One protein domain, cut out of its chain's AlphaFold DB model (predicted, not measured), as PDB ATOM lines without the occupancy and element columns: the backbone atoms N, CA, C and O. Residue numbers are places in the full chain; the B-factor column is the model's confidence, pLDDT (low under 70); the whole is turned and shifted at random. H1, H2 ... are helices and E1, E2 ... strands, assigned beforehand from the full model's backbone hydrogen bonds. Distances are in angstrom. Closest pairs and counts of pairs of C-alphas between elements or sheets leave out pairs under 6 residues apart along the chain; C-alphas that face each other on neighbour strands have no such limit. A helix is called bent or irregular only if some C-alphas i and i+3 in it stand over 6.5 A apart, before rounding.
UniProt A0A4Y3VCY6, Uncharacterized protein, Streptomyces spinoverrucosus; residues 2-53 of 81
ATOM      1  N   ARG A   2      31.875 -23.032   7.698       69.62
ATOM      2  CA  ARG A   2      30.851 -22.757   6.666       69.62
ATOM      3  C   ARG A   2      30.148 -23.992   6.089       69.62
ATOM      4  O   ARG A   2      28.974 -23.916   5.762       69.62
ATOM      5  N   ASP A   3      30.849 -25.109   5.955       68.00
ATOM      6  CA  ASP A   3      30.301 -26.324   5.352       68.00
ATOM      7  C   ASP A   3      29.154 -26.958   6.150       68.00
ATOM      8  O   ASP A   3      28.326 -27.639   5.551       68.00
ATOM      9  N   ILE A   4      29.046 -26.680   7.459       71.69
ATOM     10  CA  ILE A   4      27.898 -27.112   8.276       71.69
ATOM     11  C   ILE A   4      26.617 -26.348   7.907       71.69
ATOM     12  O   ILE A   4      25.521 -26.875   8.040       71.69
ATOM     13  N   LEU A   5      26.744 -25.125   7.374       79.56
ATOM     14  CA  LEU A   5      25.602 -24.305   6.957       79.56
ATOM     15  C   LEU A   5      24.958 -24.814   5.662       79.56
ATOM     16  O   LEU A   5      23.829 -24.437   5.352       79.56
ATOM     17  N   VAL A   6      25.661 -25.660   4.897       77.62
ATOM     18  CA  VAL A   6      25.114 -26.283   3.681       77.62
ATOM     19  C   VAL A   6      23.929 -27.178   4.030       77.62
ATOM     20  O   VAL A   6      22.937 -27.179   3.305       77.62
ATOM     21  N   ASP A   7      24.009 -27.882   5.160       77.56
ATOM     22  CA  ASP A   7      22.927 -28.738   5.648       77.56
ATOM     23  C   ASP A   7      21.739 -27.908   6.174       77.56
ATOM     24  O   ASP A   7      20.611 -28.392   6.208       77.56
ATOM     25  N   CYS A   8      21.964 -26.627   6.489       84.44
ATOM     26  CA  CYS A   8      20.927 -25.674   6.881       84.44
ATOM     27  C   CYS A   8      20.260 -24.968   5.689       84.44
ATOM     28  O   CYS A   8      19.495 -24.035   5.907       84.44
ATOM     29  N   GLU A   9      20.554 -25.343   4.438       84.50
ATOM     30  CA  GLU A   9      19.909 -24.803   3.221       84.50
ATOM     31  C   GLU A   9      19.889 -23.255   3.139       84.50
ATOM     32  O   GLU A   9      19.003 -22.670   2.527       84.50
ATOM     33  N   GLY A  10      20.864 -22.571   3.753       84.88
ATOM     34  CA  GLY A  10      20.922 -21.100   3.791       84.88
ATOM     35  C   GLY A  10      20.006 -20.429   4.821       84.88
ATOM     36  O   GLY A  10      19.978 -19.206   4.904       84.88
ATOM     37  N   THR A  11      19.296 -21.205   5.641       90.50
ATOM     38  CA  THR A  11      18.413 -20.692   6.706       90.50
ATOM     39  C   THR A  11      19.179 -20.204   7.938       90.50
ATOM     40  O   THR A  11      18.637 -19.438   8.731       90.50
ATOM     41  N   VAL A  12      20.444 -20.609   8.091       89.31
ATOM     42  CA  VAL A  12      21.336 -20.221   9.194       89.31
ATOM     43  C   VAL A  12      22.539 -19.460   8.645       89.31
ATOM     44  O   VAL A  12      23.196 -19.915   7.707       89.31
ATOM     45  N   ALA A  13      22.866 -18.330   9.271       89.62
ATOM     46  CA  ALA A  13      24.068 -17.552   8.994       89.62
ATOM     47  C   ALA A  13      25.094 -17.677  10.130       89.62
ATOM     48  O   ALA A  13      24.749 -17.857  11.301       89.62
ATOM     49  N   TRP A  14      26.378 -17.551   9.780       91.44
ATOM     50  CA  TRP A  14      27.490 -17.591  10.728       91.44
ATOM     51  C   TRP A  14      28.093 -16.205  10.952       91.44
ATOM     52  O   TRP A  14      28.507 -15.521  10.018       91.44
ATOM     53  N   GLY A  15      28.228 -15.823  12.219       86.56
ATOM     54  CA  GLY A  15      28.818 -14.561  12.649       86.56
ATOM     55  C   GLY A  15      30.289 -14.383  12.267       86.56
ATOM     56  O   GLY A  15      30.788 -13.261  12.291       86.56
ATOM     57  N   GLY A  16      30.993 -15.449  11.873       86.44
ATOM     58  CA  GLY A  16      32.333 -15.353  11.284       86.44
ATOM     59  C   GLY A  16      32.371 -14.635   9.928       86.44
ATOM     60  O   GLY A  16      33.451 -14.277   9.470       86.44
ATOM     61  N   ASP A  17      31.214 -14.411   9.295       84.69
ATOM     62  CA  ASP A  17      31.076 -13.582   8.091       84.69
ATOM     63  C   ASP A  17      30.748 -12.109   8.374       84.69
ATOM     64  O   ASP A  17      30.755 -11.290   7.455       84.69
ATOM     65  N   LEU A  18      30.498 -11.752   9.635       83.62
ATOM     66  CA  LEU A  18      30.238 -10.374  10.045       83.62
ATOM     67  C   LEU A  18      31.543  -9.589  10.227       83.62
ATOM     68  O   LEU A  18      32.634 -10.150  10.345       83.62
ATOM     69  N   LYS A  19      31.418  -8.261  10.296       80.38
ATOM     70  CA  LYS A  19      32.497  -7.352  10.696       80.38
ATOM     71  C   LYS A  19      32.028  -6.508  11.891       80.38
ATOM     72  O   LYS A  19      31.085  -5.740  11.715       80.38
ATOM     73  N   PRO A  20      32.658  -6.623  13.077       85.00
ATOM     74  CA  PRO A  20      33.721  -7.573  13.432       85.00
ATOM     75  C   PRO A  20      33.224  -9.029  13.450       85.00
ATOM     76  O   PRO A  20      32.052  -9.295  13.720       85.00
ATOM     77  N   ALA A  21      34.125  -9.972  13.169       89.25
ATOM     78  CA  ALA A  21      33.790 -11.391  13.117       89.25
ATOM     79  C   ALA A  21      33.466 -11.937  14.517       89.25
ATOM     80  O   ALA A  21      34.219 -11.736  15.470       89.25
ATOM     81  N   LYS A  22      32.358 -12.676  14.626       87.69
ATOM     82  CA  LYS A  22      31.923 -13.371  15.846       87.69
ATOM     83  C   LYS A  22      31.820 -14.867  15.567       87.69
ATOM     84  O   LYS A  22      30.749 -15.381  15.258       87.69
ATOM     85  N   ALA A  23      32.949 -15.567  15.654       85.25
ATOM     86  CA  ALA A  23      33.067 -16.966  15.231       85.25
ATOM     87  C   ALA A  23      32.176 -17.956  16.011       85.25
ATOM     88  O   ALA A  23      31.860 -19.015  15.482       85.25
ATOM     89  N   SER A  24      31.731 -17.630  17.225       86.81
ATOM     90  CA  SER A  24      30.813 -18.486  17.998       86.81
ATOM     91  C   SER A  24      29.332 -18.149  17.785       86.81
ATOM     92  O   SER A  24      28.471 -18.784  18.385       86.81
ATOM     93  N   HIS A  25      29.015 -17.134  16.977       87.81
ATOM     94  CA  HIS A  25      27.649 -16.660  16.790       87.81
ATOM     95  C   HIS A  25      26.994 -17.292  15.559       87.81
ATOM     96  O   HIS A  25      27.578 -17.305  14.476       87.81
ATOM     97  N   PHE A  26      25.751 -17.735  15.718       90.62
ATOM     98  CA  PHE A  26      24.880 -18.199  14.643       90.62
ATOM     99  C   PHE A  26      23.477 -17.643  14.853       90.62
ATOM    100  O   PHE A  26      23.055 -17.458  15.995       90.62
ATOM    101  N   HIS A  27      22.757 -17.401  13.765       90.62
ATOM    102  CA  HIS A  27      21.365 -16.966  13.819       90.62
ATOM    103  C   HIS A  27      20.581 -17.480  12.613       90.62
ATOM    104  O   HIS A  27      21.155 -17.797  11.569       90.62
ATOM    105  N   ILE A  28      19.259 -17.543  12.768       93.12
ATOM    106  CA  ILE A  28      18.332 -17.815  11.671       93.12
ATOM    107  C   ILE A  28      18.280 -16.565  10.788       93.12
ATOM    108  O   ILE A  28      18.019 -15.468  11.276       93.12
ATOM    109  N   ALA A  29      18.576 -16.733   9.503       92.06
ATOM    110  CA  ALA A  29      18.698 -15.655   8.520       92.06
ATOM    111  C   ALA A  29      17.423 -15.439   7.684       92.06
ATOM    112  O   ALA A  29      17.396 -14.578   6.808       92.06
ATOM    113  N   VAL A  30      16.376 -16.226   7.940       92.69
ATOM    114  CA  VAL A  30      15.091 -16.194   7.230       92.69
ATOM    115  C   VAL A  30      13.941 -15.896   8.191       92.69
ATOM    116  O   VAL A  30      14.091 -15.985   9.411       92.69
ATOM    117  N   ARG A  31      12.780 -15.527   7.644       90.75
ATOM    118  CA  ARG A  31      11.579 -15.280   8.451       90.75
ATOM    119  C   ARG A  31      11.036 -16.599   9.025       90.75
ATOM    120  O   ARG A  31      11.230 -17.644   8.403       90.75
ATOM    121  N   PRO A  32      10.325 -16.570  10.164       88.75
ATOM    122  CA  PRO A  32       9.744 -17.771  10.767       88.75
ATOM    123  C   PRO A  32       8.816 -18.556   9.827       88.75
ATOM    124  O   PRO A  32       8.777 -19.780   9.890       88.75
ATOM    125  N   GLU A  33       8.089 -17.867   8.943       92.25
ATOM    126  CA  GLU A  33       7.182 -18.470   7.959       92.25
ATOM    127  C   GLU A  33       7.868 -19.067   6.714       92.25
ATOM    128  O   GLU A  33       7.193 -19.600   5.828       92.25
ATOM    129  N   ASP A  34       9.198 -18.985   6.609       93.31
ATOM    130  CA  ASP A  34       9.925 -19.501   5.451       93.31
ATOM    131  C   ASP A  34       9.842 -21.037   5.374       93.31
ATOM    132  O   ASP A  34      10.188 -21.770   6.305       93.31
ATOM    133  N   ARG A  35       9.414 -21.550   4.217       90.81
ATOM    134  CA  ARG A  35       9.274 -22.994   3.979       90.81
ATOM    135  C   ARG A  35      10.607 -23.738   4.051       90.81
ATOM    136  O   ARG A  35      10.618 -24.910   4.426       90.81
ATOM    137  N   ALA A  36      11.719 -23.087   3.705       89.19
ATOM    138  CA  ALA A  36      13.045 -23.680   3.834       89.19
ATOM    139  C   ALA A  36      13.399 -23.921   5.308       89.19
ATOM    140  O   ALA A  36      13.958 -24.967   5.636       89.19
ATOM    141  N   LEU A  37      13.009 -23.006   6.207       90.62
ATOM    142  CA  LEU A  37      13.216 -23.166   7.648       90.62
ATOM    143  C   LEU A  37      12.428 -24.357   8.194       90.62
ATOM    144  O   LEU A  37      12.995 -25.185   8.906       90.62
ATOM    145  N   ALA A  38      11.156 -24.486   7.807       90.19
ATOM    146  CA  ALA A  38      10.322 -25.622   8.202       90.19
ATOM    147  C   ALA A  38      10.918 -26.963   7.739       90.19
ATOM    148  O   ALA A  38      11.006 -27.908   8.521       90.19
ATOM    149  N   ARG A  39      11.405 -27.031   6.493       88.38
ATOM    150  CA  ARG A  39      12.044 -28.235   5.941       88.38
ATOM    151  C   ARG A  39      13.322 -28.616   6.688       88.38
ATOM    152  O   ARG A  39      13.554 -29.792   6.956       88.38
ATOM    153  N   VAL A  40      14.170 -27.634   6.995       89.38
ATOM    154  CA  VAL A  40      15.412 -27.865   7.747       89.38
ATOM    155  C   VAL A  40      15.093 -28.317   9.170       89.38
ATOM    156  O   VAL A  40      15.706 -29.270   9.647       89.38
ATOM    157  N   ALA A  41      14.106 -27.702   9.825       88.94
ATOM    158  CA  ALA A  41      13.653 -28.122  11.148       88.94
ATOM    159  C   ALA A  41      13.149 -29.574  11.141       88.94
ATOM    160  O   ALA A  41      13.543 -30.353  12.002       88.94
ATOM    161  N   GLU A  42      12.360 -29.967  10.138       87.75
ATOM    162  CA  GLU A  42      11.881 -31.346   9.978       87.75
ATOM    163  C   GLU A  42      13.031 -32.349   9.777       87.75
ATOM    164  O   GLU A  42      13.039 -33.417  10.389       87.75
ATOM    165  N   LYS A  43      14.043 -32.000   8.970       83.75
ATOM    166  CA  LYS A  43      15.237 -32.843   8.769       83.75
ATOM    167  C   LYS A  43      16.058 -33.029  10.042       83.75
ATOM    168  O   LYS A  43      16.639 -34.091  10.241       83.75
ATOM    169  N   LEU A  44      16.151 -31.984  10.862       82.12
ATOM    170  CA  LEU A  44      16.927 -31.987  12.102       82.12
ATOM    171  C   LEU A  44      16.136 -32.524  13.301       82.12
ATOM    172  O   LEU A  44      16.725 -32.741  14.358       82.12
ATOM    173  N   ASP A  45      14.829 -32.753  13.159       82.75
ATOM    174  CA  ASP A  45      13.991 -33.309  14.215       82.75
ATOM    175  C   ASP A  45      14.376 -34.773  14.504       82.75
ATOM    176  O   ASP A  45      13.925 -35.735  13.868       82.75
ATOM    177  N   THR A  46      15.229 -34.936  15.515       67.62
ATOM    178  CA  THR A  46      15.722 -36.229  16.000       67.62
ATOM    179  C   THR A  46      14.666 -37.033  16.753       67.62
ATOM    180  O   THR A  46      14.865 -38.226  16.977       67.62
ATOM    181  N   SER A  47      13.552 -36.414  17.165       70.56
ATOM    182  CA  SER A  47      12.445 -37.143  17.795       70.56
ATOM    183  C   SER A  47      11.699 -38.006  16.774       70.56
ATOM    184  O   SER A  47      11.287 -39.125  17.092       70.56
ATOM    185  N   ARG A  48      11.615 -37.529  15.523       60.66
ATOM    186  CA  ARG A  48      11.088 -38.280  14.376       60.66
ATOM    187  C   ARG A  48      12.112 -39.234  13.767       60.66
ATOM    188  O   ARG A  48      11.739 -40.313  13.319       60.66
ATOM    189  N   HIS A  49      13.397 -38.894  13.818       55.38
ATOM    190  CA  HIS A  49      14.485 -39.731  13.308       55.38
ATOM    191  C   HIS A  49      15.128 -40.587  14.412       55.38
ATOM    192  O   HIS A  49      16.315 -40.453  14.714       55.38
ATOM    193  N   ARG A  50      14.362 -41.524  14.998       51.69
ATOM    194  CA  ARG A  50      14.896 -42.531  15.947       51.69
ATOM    195  C   ARG A  50      16.064 -43.346  15.361       51.69
ATOM    196  O   ARG A  50      16.913 -43.816  16.114       51.69
ATOM    197  N   GLU A  51      16.136 -43.464  14.036       51.34
ATOM    198  CA  GLU A  51      17.180 -44.181  13.290       51.34
ATOM    199  C   GLU A  51      18.497 -43.402  13.129       51.34
ATOM    200  O   GLU A  51      19.531 -44.018  12.882       51.34
ATOM    201  N   PHE A  52      18.535 -42.075  13.335       46.84
ATOM    202  CA  PHE A  52      19.783 -41.303  13.180       46.84
ATOM    203  C   PHE A  52      20.856 -41.697  14.214       46.84
ATOM    204  O   PHE A  52      22.046 -41.476  14.012       46.84
ATOM    205  N   ARG A  53      20.456 -42.368  15.302       47.84
ATOM    206  CA  ARG A  53      21.362 -42.950  16.308       47.84
ATOM    207  C   ARG A  53      22.063 -44.233  15.837       47.84
ATOM    208  O   ARG A  53      22.987 -44.673  16.513       47.84
TER     209      ARG A  53
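This is residues 2 to 53 of the 81 residues of an uncharacterized protein of Streptomyces spinoverrucosus (UniProt A0A4Y3VCY6). The model is a flat, winding chain strung out from a small two-stranded hairpin, E1 and E2, whose long loop, residues 15 to 25, makes one end of the longest axis. The short helix H1 lies near E1, the longer helix H2 follows the hairpin, and the chain then runs out along residues 45 to 51, which stick out, to the short helix H3 at the other end; no two helices touch. The printed part has 52 residues, with three named helices and two named strands in the order H1, E1, E2, H2, H3, and the sheet, E1 - E2, is antiparallel. The class is mixed, helices and strands, with under half of the residues in named elements. The whole is loose, with a radius of gyration of the C-alphas of 12.8 A, and spans 39 by 27 by 14 A.

H1, residues 2 to 6, and E1, residues 12 to 14, have 4 pairs of C-alphas within 8 A, the closest being those of Leu 5 and Val 12, 6.3 A apart. E1 and E2, residues 26 to 28, form an antiparallel hairpin, with 152 degrees between their directions. The C-alphas of residues 12 and 28 face each other at 4.6 A. N 13 and O 27 are within hydrogen-bond range at 2.9 A, and so are N 27 and O 13 at 3.2 A. H1 and E2 are apart. H2, residues 35 to 44, is apart from H1 and from E1. H3, residues 50 to 53, is apart from H1, E1, E2 and H2. In H2 every O i to N i+4 pair is within hydrogen-bond range; in H1 0 of 1 is, beside 2 of 2 O i to N i+3 pairs, and H3 is too short for an O i to N i+4 pair.

H1 begins at C-alpha 2, (30.851, -22.757, 6.666), and is 7.4 A long from first to last C-alpha. E1 measures 6.9 A and E2 7.2 A. H2, the longest helix, runs 14.3 A from C-alpha 35 at (9.274, -22.994, 3.979) to C-alpha 44. H3 is neither bent nor irregular, but only just: C-alphas 50 and 53 are 6.5 A apart, and C-alpha 53 is at (21.362, -42.950, 16.308).

The C-alphas farthest apart are those of Pro 20 and Glu 51, 40.2 A. The printed part has no cut. The link from E1 to E2, 11 residues, is long; those from H1 to E1 and from H2 to H3 are tight, and that from E2 to H2 is short. Residues 45 to 51 stand free. The mean pLDDT of the printed part is 81.6, and residues 2 to 3, 46 and 48 to 53 are under 70.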